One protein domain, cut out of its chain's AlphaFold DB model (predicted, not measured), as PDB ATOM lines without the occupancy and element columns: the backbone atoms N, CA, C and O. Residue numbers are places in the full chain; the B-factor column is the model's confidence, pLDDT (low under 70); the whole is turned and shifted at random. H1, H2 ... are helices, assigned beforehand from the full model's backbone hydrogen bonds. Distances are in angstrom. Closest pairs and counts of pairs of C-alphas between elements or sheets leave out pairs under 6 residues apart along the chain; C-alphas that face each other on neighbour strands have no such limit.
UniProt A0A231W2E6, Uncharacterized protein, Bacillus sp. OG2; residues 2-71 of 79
ATOM      1  N   ASN A   2     -36.682 -54.761 -29.616       75.88
ATOM      2  CA  ASN A   2     -36.786 -53.606 -30.542       75.88
ATOM      3  C   ASN A   2     -37.991 -53.597 -31.508       75.88
ATOM      4  O   ASN A   2     -38.632 -52.564 -31.690       75.88
ATOM      5  N   LYS A   3     -38.350 -54.741 -32.112       86.75
ATOM      6  CA  LYS A   3     -39.518 -54.826 -33.016       86.75
ATOM      7  C   LYS A   3     -40.839 -54.545 -32.290       86.75
ATOM      8  O   LYS A   3     -41.700 -53.869 -32.843       86.75
ATOM      9  N   LEU A   4     -40.996 -55.047 -31.064       86.06
ATOM     10  CA  LEU A   4     -42.210 -54.861 -30.270       86.06
ATOM     11  C   LEU A   4     -42.362 -53.399 -29.834       86.06
ATOM     12  O   LEU A   4     -43.416 -52.810 -30.059       86.06
ATOM     13  N   GLN A   5     -41.291 -52.791 -29.311       87.44
ATOM     14  CA  GLN A   5     -41.264 -51.364 -28.965       87.44
ATOM     15  C   GLN A   5     -41.654 -50.491 -30.161       87.44
ATOM     16  O   GLN A   5     -42.488 -49.596 -30.032       87.44
ATOM     17  N   HIS A   6     -41.083 -50.779 -31.335       91.19
ATOM     18  CA  HIS A   6     -41.395 -50.048 -32.558       91.19
ATOM     19  C   HIS A   6     -42.880 -50.159 -32.929       91.19
ATOM     20  O   HIS A   6     -43.504 -49.151 -33.248       91.19
ATOM     21  N   ILE A   7     -43.470 -51.357 -32.854       95.12
ATOM     22  CA  ILE A   7     -44.897 -51.570 -33.148       95.12
ATOM     23  C   ILE A   7     -45.786 -50.800 -32.164       95.12
ATOM     24  O   ILE A   7     -46.749 -50.164 -32.597       95.12
ATOM     25  N   ILE A   8     -45.468 -50.826 -30.867       93.38
ATOM     26  CA  ILE A   8     -46.226 -50.103 -29.837       93.38
ATOM     27  C   ILE A   8     -46.163 -48.596 -30.105       93.38
ATOM     28  O   ILE A   8     -47.208 -47.970 -30.299       93.38
ATOM     29  N   LYS A   9     -44.954 -48.020 -30.213       94.44
ATOM     30  CA  LYS A   9     -44.792 -46.579 -30.467       94.44
ATOM     31  C   LYS A   9     -45.461 -46.162 -31.775       94.44
ATOM     32  O   LYS A   9     -46.215 -45.198 -31.776       94.44
ATOM     33  N   LYS A  10     -45.291 -46.920 -32.864       96.44
ATOM     34  CA  LYS A  10     -45.906 -46.614 -34.168       96.44
ATOM     35  C   LYS A  10     -47.435 -46.615 -34.131       96.44
ATOM     36  O   LYS A  10     -48.064 -45.830 -34.836       96.44
ATOM     37  N   ASN A  11     -48.056 -47.496 -33.348       96.88
ATOM     38  CA  ASN A  11     -49.511 -47.489 -33.209       96.88
ATOM     39  C   ASN A  11     -49.996 -46.333 -32.335       96.88
ATOM     40  O   ASN A  11     -50.985 -45.699 -32.691       96.88
ATOM     41  N   LEU A  12     -49.283 -46.017 -31.254       96.44
ATOM     42  CA  LEU A  12     -49.624 -44.896 -30.376       96.44
ATOM     43  C   LEU A  12     -49.374 -43.523 -31.024       96.44
ATOM     44  O   LEU A  12     -50.095 -42.577 -30.728       96.44
ATOM     45  N   GLN A  13     -48.419 -43.415 -31.954       97.00
ATOM     46  CA  GLN A  13     -48.149 -42.192 -32.730       97.00
ATOM     47  C   GLN A  13     -49.360 -41.697 -33.525       97.00
ATOM     48  O   GLN A  13     -49.433 -40.518 -33.854       97.00
ATOM     49  N   LYS A  14     -50.311 -42.584 -33.832       97.69
ATOM     50  CA  LYS A  14     -51.531 -42.248 -34.578       97.69
ATOM     51  C   LYS A  14     -52.513 -41.397 -33.769       97.69
ATOM     52  O   LYS A  14     -53.478 -40.905 -34.343       97.69
ATOM     53  N   TYR A  15     -52.292 -41.257 -32.463       95.94
ATOM     54  CA  TYR A  15     -53.204 -40.590 -31.545       95.94
ATOM     55  C   TYR A  15     -52.534 -39.376 -30.905       95.94
ATOM     56  O   TYR A  15     -51.416 -39.472 -30.391       95.94
ATOM     57  N   GLY A  16     -53.226 -38.239 -30.918       94.06
ATOM     58  CA  GLY A  16     -52.754 -37.003 -30.296       94.06
ATOM     59  C   GLY A  16     -52.967 -36.977 -28.773       94.06
ATOM     60  O   GLY A  16     -53.770 -37.755 -28.252       94.06
ATOM     61  N   PRO A  17     -52.322 -36.045 -28.041       92.88
ATOM     62  CA  PRO A  17     -52.468 -35.916 -26.585       92.88
ATOM     63  C   PRO A  17     -53.915 -35.706 -26.115       92.88
ATOM     64  O   PRO A  17     -54.292 -36.148 -25.035       92.88
ATOM     65  N   SER A  18     -54.758 -35.073 -26.936       91.62
ATOM     66  CA  SER A  18     -56.180 -34.849 -26.641       91.62
ATOM     67  C   SER A  18     -57.028 -36.125 -26.615       91.62
ATOM     68  O   SER A  18     -58.148 -36.091 -26.112       91.62
ATOM     69  N   GLN A  19     -56.510 -37.238 -27.145       92.50
ATOM     70  CA  GLN A  19     -57.197 -38.532 -27.215       92.50
ATOM     71  C   GLN A  19     -56.844 -39.462 -26.049       92.50
ATOM     72  O   GLN A  19     -57.266 -40.616 -26.037       92.50
ATOM     73  N   VAL A  20     -56.057 -38.986 -25.082       92.50
ATOM     74  CA  VAL A  20     -55.735 -39.756 -23.882       92.50
ATOM     75  C   VAL A  20     -57.005 -40.112 -23.101       92.50
ATOM     76  O   VAL A  20     -57.865 -39.266 -22.849       92.50
ATOM     77  N   ILE A  21     -57.094 -41.373 -22.685       91.75
ATOM     78  CA  ILE A  21     -58.114 -41.849 -21.749       91.75
ATOM     79  C   ILE A  21     -57.489 -41.800 -20.356       91.75
ATOM     80  O   ILE A  21     -56.493 -42.473 -20.100       91.75
ATOM     81  N   TRP A  22     -58.036 -40.950 -19.487       92.00
ATOM     82  CA  TRP A  22     -57.539 -40.773 -18.119       92.00
ATOM     83  C   TRP A  22     -58.056 -41.844 -17.166       92.00
ATOM     84  O   TRP A  22     -57.315 -42.348 -16.330       92.00
ATOM     85  N   ASP A  23     -59.333 -42.169 -17.309       94.00
ATOM     86  CA  ASP A  23     -60.037 -43.128 -16.480       94.00
ATOM     87  C   ASP A  23     -60.758 -44.094 -17.419       94.00
ATOM     88  O   ASP A  23     -61.537 -43.672 -18.276       94.00
ATOM     89  N   ILE A  24     -60.440 -45.380 -17.306       94.56
ATOM     90  CA  ILE A  24     -61.056 -46.417 -18.136       94.56
ATOM     91  C   ILE A  24     -62.515 -46.668 -17.736       94.56
ATOM     92  O   ILE A  24     -63.315 -47.049 -18.587       94.56
ATOM     93  N   GLU A  25     -62.867 -46.388 -16.480       97.31
ATOM     94  CA  GLU A  25     -64.229 -46.524 -15.958       97.31
ATOM     95  C   GLU A  25     -65.101 -45.308 -16.316       97.31
ATOM     96  O   GLU A  25     -66.328 -45.379 -16.270       97.31
ATOM     97  N   ASP A  26     -64.488 -44.183 -16.704       95.25
ATOM     98  CA  ASP A  26     -65.193 -42.963 -17.103       95.25
ATOM     99  C   ASP A  26     -64.463 -42.215 -18.232       95.25
ATOM    100  O   ASP A  26     -63.630 -41.328 -18.014       95.25
ATOM    101  N   LEU A  27     -64.861 -42.519 -19.471       93.06
ATOM    102  CA  LEU A  27     -64.301 -41.921 -20.690       93.06
ATOM    103  C   LEU A  27     -64.577 -40.413 -20.828       93.06
ATOM    104  O   LEU A  27     -64.014 -39.763 -21.718       93.06
ATOM    105  N   SER A  28     -65.445 -39.830 -19.993       90.88
ATOM    106  CA  SER A  28     -65.677 -38.381 -19.966       90.88
ATOM    107  C   SER A  28     -64.579 -37.639 -19.201       90.88
ATOM    108  O   SER A  28     -64.301 -36.471 -19.500       90.88
ATOM    109  N   LYS A  29     -63.890 -38.315 -18.269       92.06
ATOM    110  CA  LYS A  29     -62.812 -37.705 -17.492       92.06
ATOM    111  C   LYS A  29     -61.606 -37.393 -18.365       92.06
ATOM    112  O   LYS A  29     -61.314 -38.031 -19.378       92.06
ATOM    113  N   ARG A  30     -60.896 -36.347 -17.961       88.88
ATOM    114  CA  ARG A  30     -59.679 -35.857 -18.606       88.88
ATOM    115  C   ARG A  30     -58.577 -35.753 -17.558       88.88
ATOM    116  O   ARG A  30     -58.889 -35.548 -16.384       88.88
ATOM    117  N   PRO A  31     -57.305 -35.873 -17.965       90.50
ATOM    118  CA  PRO A  31     -56.196 -35.707 -17.041       90.50
ATOM    119  C   PRO A  31     -56.191 -34.285 -16.453       90.50
ATOM    120  O   PRO A  31     -56.560 -33.331 -17.151       90.50
ATOM    121  N   PRO A  32     -55.746 -34.109 -15.197       88.62
ATOM    122  CA  PRO A  32     -55.829 -32.825 -14.496       88.62
ATOM    123  C   PRO A  32     -55.007 -31.709 -15.166       88.62
ATOM    124  O   PRO A  32     -55.370 -30.539 -15.080       88.62
ATOM    125  N   TRP A  33     -53.951 -32.064 -15.902       85.75
ATOM    126  CA  TRP A  33     -53.103 -31.139 -16.667       85.75
ATOM    127  C   TRP A  33     -53.649 -30.768 -18.061       85.75
ATOM    128  O   TRP A  33     -53.021 -29.999 -18.788       85.75
ATOM    129  N   ARG A  34     -54.839 -31.256 -18.441       80.81
ATOM    130  CA  ARG A  34     -55.491 -30.969 -19.736       80.81
ATOM    131  C   ARG A  34     -54.560 -31.285 -20.925       80.81
ATOM    132  O   ARG A  34     -53.874 -32.299 -20.916       80.81
ATOM    133  N   VAL A  35     -54.593 -30.458 -21.975       77.44
ATOM    134  CA  VAL A  35     -53.870 -30.667 -23.245       77.44
ATOM    135  C   VAL A  35     -52.581 -29.850 -23.374       77.44
ATOM    136  O   VAL A  35     -51.849 -30.036 -24.338       77.44
ATOM    137  N   ASN A  36     -52.287 -28.953 -22.426       80.38
ATOM    138  CA  ASN A  36     -51.097 -28.102 -22.468       80.38
ATOM    139  C   ASN A  36     -49.999 -28.687 -21.568       80.38
ATOM    140  O   ASN A  36     -49.832 -28.251 -20.432       80.38
ATOM    141  N   ILE A  37     -49.333 -29.735 -22.056       83.25
ATOM    142  CA  ILE A  37     -48.410 -30.564 -21.259       83.25
ATOM    143  C   ILE A  37     -46.955 -30.143 -21.496       83.25
ATOM    144  O   ILE A  37     -46.260 -29.737 -20.572       83.25
ATOM    145  N   SER A  38     -46.499 -30.238 -22.746       86.62
ATOM    146  CA  SER A  38     -45.190 -29.793 -23.237       86.62
ATOM    147  C   SER A  38     -45.225 -29.785 -24.767       86.62
ATOM    148  O   SER A  38     -45.906 -30.622 -25.361       86.62
ATOM    149  N   ASN A  39     -44.460 -28.894 -25.406       87.62
ATOM    150  CA  ASN A  39     -44.307 -28.871 -26.866       87.62
ATOM    151  C   ASN A  39     -43.633 -30.140 -27.414       87.62
ATOM    152  O   ASN A  39     -43.824 -30.481 -28.579       87.62
ATOM    153  N   ASP A  40     -42.886 -30.857 -26.572       89.12
ATOM    154  CA  ASP A  40     -42.217 -32.101 -26.959       89.12
ATOM    155  C   ASP A  40     -43.191 -33.290 -27.016       89.12
ATOM    156  O   ASP A  40     -42.919 -34.292 -27.682       89.12
ATOM    157  N   ILE A  41     -44.353 -33.195 -26.357       91.56
ATOM    158  CA  ILE A  41     -45.370 -34.253 -26.316       91.56
ATOM    159  C   ILE A  41     -46.350 -34.055 -27.474       91.56
ATOM    160  O   ILE A  41     -47.292 -33.268 -27.403       91.56
ATOM    161  N   THR A  42     -46.139 -34.807 -28.552       93.12
ATOM    162  CA  THR A  42     -46.881 -34.650 -29.814       93.12
ATOM    163  C   THR A  42     -47.875 -35.779 -30.076       93.12
ATOM    164  O   THR A  42     -48.773 -35.626 -30.902       93.12
ATOM    165  N   SER A  43     -47.752 -36.913 -29.376       95.38
ATOM    166  CA  SER A  43     -48.619 -38.084 -29.557       95.38
ATOM    167  C   SER A  43     -48.679 -38.959 -28.303       95.38
ATOM    168  O   SER A  43     -47.887 -38.792 -27.377       95.38
ATOM    169  N   LEU A  44     -49.553 -39.971 -28.293       95.00
ATOM    170  CA  LEU A  44     -49.594 -40.967 -27.215       95.00
ATOM    171  C   LEU A  44     -48.337 -41.848 -27.140       95.00
ATOM    172  O   LEU A  44     -48.130 -42.532 -26.142       95.00
ATOM    173  N   SER A  45     -47.471 -41.830 -28.160       95.62
ATOM    174  CA  SER A  45     -46.227 -42.615 -28.151       95.62
ATOM    175  C   SER A  45     -45.137 -42.062 -27.236       95.62
ATOM    176  O   SER A  45     -44.224 -42.810 -26.891       95.62
ATOM    177  N   ASN A  46     -45.242 -40.785 -26.861       93.94
ATOM    178  CA  ASN A  46     -44.314 -40.081 -25.979       93.94
ATOM    179  C   ASN A  46     -45.056 -39.242 -24.919       93.94
ATOM    180  O   ASN A  46     -44.531 -38.255 -24.415       93.94
ATOM    181  N   TYR A  47     -46.297 -39.627 -24.606       93.62
ATOM    182  CA  TYR A  47     -47.176 -38.896 -23.691       93.62
ATOM    183  C   TYR A  47     -46.828 -39.113 -22.218       93.62
ATOM    184  O   TYR A  47     -46.893 -38.185 -21.417       93.62
ATOM    185  N   PHE A  48     -46.465 -40.343 -21.853       91.00
ATOM    186  CA  PHE A  48     -46.103 -40.679 -20.482       91.00
ATOM    187  C   PHE A  48     -44.600 -40.515 -20.282       91.00
ATOM    188  O   PHE A  48     -43.799 -41.233 -20.887       91.00
ATOM    189  N   ILE A  49     -44.243 -39.583 -19.402       90.19
ATOM    190  CA  ILE A  49     -42.871 -39.327 -18.977       90.19
ATOM    191  C   ILE A  49     -42.704 -39.667 -17.499       90.19
ATOM    192  O   ILE A  49     -43.639 -39.553 -16.705       90.19
ATOM    193  N   THR A  50     -41.510 -40.104 -17.122       88.38
ATOM    194  CA  THR A  50     -41.147 -40.300 -15.719       88.38
ATOM    195  C   THR A  50     -40.961 -38.952 -15.023       88.38
ATOM    196  O   THR A  50     -40.818 -37.916 -15.673       88.38
ATOM    197  N   SER A  51     -40.883 -38.959 -13.692       84.94
ATOM    198  CA  SER A  51     -40.503 -37.772 -12.910       84.94
ATOM    199  C   SER A  51     -39.119 -37.214 -13.282       84.94
ATOM    200  O   SER A  51     -38.850 -36.043 -13.042       84.94
ATOM    201  N   GLU A  52     -38.258 -38.030 -13.897       86.81
ATOM    202  CA  GLU A  52     -36.950 -37.635 -14.435       86.81
ATOM    203  C   GLU A  52     -37.021 -37.135 -15.893       86.81
ATOM    204  O   GLU A  52     -35.986 -36.922 -16.521       86.81
ATOM    205  N   GLY A  53     -38.221 -37.004 -16.466       87.44
ATOM    206  CA  GLY A  53     -38.420 -36.556 -17.846       87.44
ATOM    207  C   GLY A  53     -38.079 -37.599 -18.914       87.44
ATOM    208  O   GLY A  53     -37.892 -37.242 -20.074       87.44
ATOM    209  N   LYS A  54     -37.982 -38.888 -18.559       89.94
ATOM    210  CA  LYS A  54     -37.694 -39.969 -19.519       89.94
ATOM    211  C   LYS A  54     -38.981 -40.530 -20.111       89.94
ATOM    212  O   LYS A  54     -39.975 -40.658 -19.407       89.94
ATOM    213  N   ASP A  55     -38.943 -40.938 -21.375       92.25
ATOM    214  CA  ASP A  55     -40.043 -41.663 -22.019       92.25
ATOM    215  C   ASP A  55     -40.310 -42.993 -21.289       92.25
ATOM    216  O   ASP A  55     -39.422 -43.841 -21.150       92.25
ATOM    217  N   LEU A  56     -41.540 -43.173 -20.796       92.81
ATOM    218  CA  LEU A  56     -41.901 -44.331 -19.976       92.81
ATOM    219  C   LEU A  56     -41.811 -45.647 -20.758       92.81
ATOM    220  O   LEU A  56     -41.361 -46.656 -20.215       92.81
ATOM    221  N   ILE A  57     -42.235 -45.652 -22.025       93.19
ATOM    222  CA  ILE A  57     -42.230 -46.863 -22.855       93.19
ATOM    223  C   ILE A  57     -40.789 -47.318 -23.070       93.19
ATOM    224  O   ILE A  57     -40.487 -48.497 -22.927       93.19
ATOM    225  N   GLU A  58     -39.886 -46.394 -23.381       92.19
ATOM    226  CA  GLU A  58     -38.464 -46.687 -23.523       92.19
ATOM    227  C   GLU A  58     -37.856 -47.225 -22.226       92.19
ATOM    228  O   GLU A  58     -37.171 -48.248 -22.262       92.19
ATOM    229  N   LEU A  59     -38.161 -46.609 -21.078       93.00
ATOM    230  CA  LEU A  59     -37.709 -47.110 -19.780       93.00
ATOM    231  C   LEU A  59     -38.176 -48.554 -19.536       93.00
ATOM    232  O   LEU A  59     -37.355 -49.407 -19.200       93.00
ATOM    233  N   LEU A  60     -39.468 -48.836 -19.729       92.50
ATOM    234  CA  LEU A  60     -40.035 -50.173 -19.533       92.50
ATOM    235  C   LEU A  60     -39.366 -51.204 -20.447       92.50
ATOM    236  O   LEU A  60     -38.974 -52.274 -19.982       92.50
ATOM    237  N   MET A  61     -39.177 -50.877 -21.727       92.75
ATOM    238  CA  MET A  61     -38.516 -51.777 -22.675       92.75
ATOM    239  C   MET A  61     -37.055 -52.033 -22.290       92.75
ATOM    240  O   MET A  61     -36.618 -53.182 -22.327       92.75
ATOM    241  N   ASN A  62     -36.323 -51.003 -21.858       92.25
ATOM    242  CA  ASN A  62     -34.936 -51.135 -21.408       92.25
ATOM    243  C   ASN A  62     -34.818 -52.025 -20.161       92.25
ATOM    244  O   ASN A  62     -33.917 -52.863 -20.084       92.25
ATOM    245  N   VAL A  63     -35.733 -51.876 -19.198       93.62
ATOM    246  CA  VAL A  63     -35.772 -52.716 -17.990       93.62
ATOM    247  C   VAL A  63     -36.101 -54.166 -18.348       93.62
ATOM    248  O   VAL A  63     -35.391 -55.066 -17.902       93.62
ATOM    249  N   LEU A  64     -37.100 -54.398 -19.207       93.94
ATOM    250  CA  LEU A  64     -37.461 -55.736 -19.691       93.94
ATOM    251  C   LEU A  64     -36.305 -56.411 -20.440       93.94
ATOM    252  O   LEU A  64     -36.023 -57.589 -20.224       93.94
ATOM    253  N   GLU A  65     -35.598 -55.673 -21.298       93.75
ATOM    254  CA  GLU A  65     -34.414 -56.188 -21.989       93.75
ATOM    255  C   GLU A  65     -33.279 -56.533 -21.035       93.75
ATOM    256  O   GLU A  65     -32.617 -57.558 -21.212       93.75
ATOM    257  N   LYS A  66     -33.036 -55.684 -20.036       95.06
ATOM    258  CA  LYS A  66     -32.006 -55.932 -19.031       95.06
ATOM    259  C   LYS A  66     -32.335 -57.184 -18.222       95.06
ATOM    260  O   LYS A  66     -31.489 -58.064 -18.146       95.06
ATOM    261  N   ALA A  67     -33.560 -57.287 -17.711       96.62
ATOM    262  CA  ALA A  67     -34.042 -58.434 -16.948       96.62
ATOM    263  C   ALA A  67     -33.929 -59.745 -17.736       96.62
ATOM    264  O   ALA A  67     -33.435 -60.739 -17.210       96.62
ATOM    265  N   GLN A  68     -34.289 -59.732 -19.026       95.69
ATOM    266  CA  GLN A  68     -34.116 -60.894 -19.899       95.69
ATOM    267  C   GLN A  68     -32.636 -61.288 -20.042       95.69
ATOM    268  O   GLN A  68     -32.305 -62.468 -19.958       95.69
ATOM    269  N   LYS A  69     -31.738 -60.315 -20.254       96.81
ATOM    270  CA  LYS A  69     -30.291 -60.562 -20.404       96.81
ATOM    271  C   LYS A  69     -29.649 -61.082 -19.117       96.81
ATOM    272  O   LYS A  69     -28.690 -61.842 -19.194       96.81
ATOM    273  N   THR A  70     -30.146 -60.658 -17.957       97.81
ATOM    274  CA  THR A  70     -29.599 -61.030 -16.645       97.81
ATOM    275  C   THR A  70     -30.355 -62.168 -15.966       97.81
ATOM    276  O   THR A  70     -29.977 -62.551 -14.863       97.81
ATOM    277  N   ASN A  71     -31.400 -62.709 -16.604       97.50
ATOM    278  CA  ASN A  71     -32.307 -63.701 -16.026       97.50
ATOM    279  C   ASN A  71     -32.799 -63.288 -14.627       97.50
ATOM    280  O   ASN A  71     -32.658 -64.028 -13.655       97.50
TER     281      ASN A  71
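This is residues 2 to 71 of the 79 residues of an uncharacterized protein of Bacillus sp. OG2 (UniProt A0A231W2E6). With little regular structure, this is an elongated model: two nearly antiparallel helices, H1 and then H2, make one end, and the long winding stretch between them, residues 13 to 55, makes the other. Only residues 66 to 71 stick out, at the far end of H2. The 70 printed residues hold two named helices and no named strand; the class is all helix, with 26 residues in named elements. The whole is loose, radius of gyration of the C-alphas 13.9 A, spanning 42 by 24 by 24 A.

Start with H1, residues 2 to 12, and go on to H2, residues 56 to 70: they form a helical hairpin, running opposite ways at a shallow tilt of 18 degrees. They only just touch, with 3 pairs of C-alphas within 8 A, and H2 does so with residues 57 to 61 alone; the closest C-alphas, of Gln 5 and Met 61, are 6.9 A apart. In both helices every O i to N i+4 pair is within hydrogen-bond range.

Find C-alpha 2 at (-36.786, -53.606, -30.542); from there H1 runs 15.5 A to C-alpha 12. H2 runs 21.0 A from C-alpha 56 to C-alpha 70 at (-29.599, -61.030, -16.645).

The C-alphas of Ser 28 and Thr 70, the two farthest apart, are 42.7 A apart. The printed part has no cut, the link is long, and no printed residue is under 70 in pLDDT.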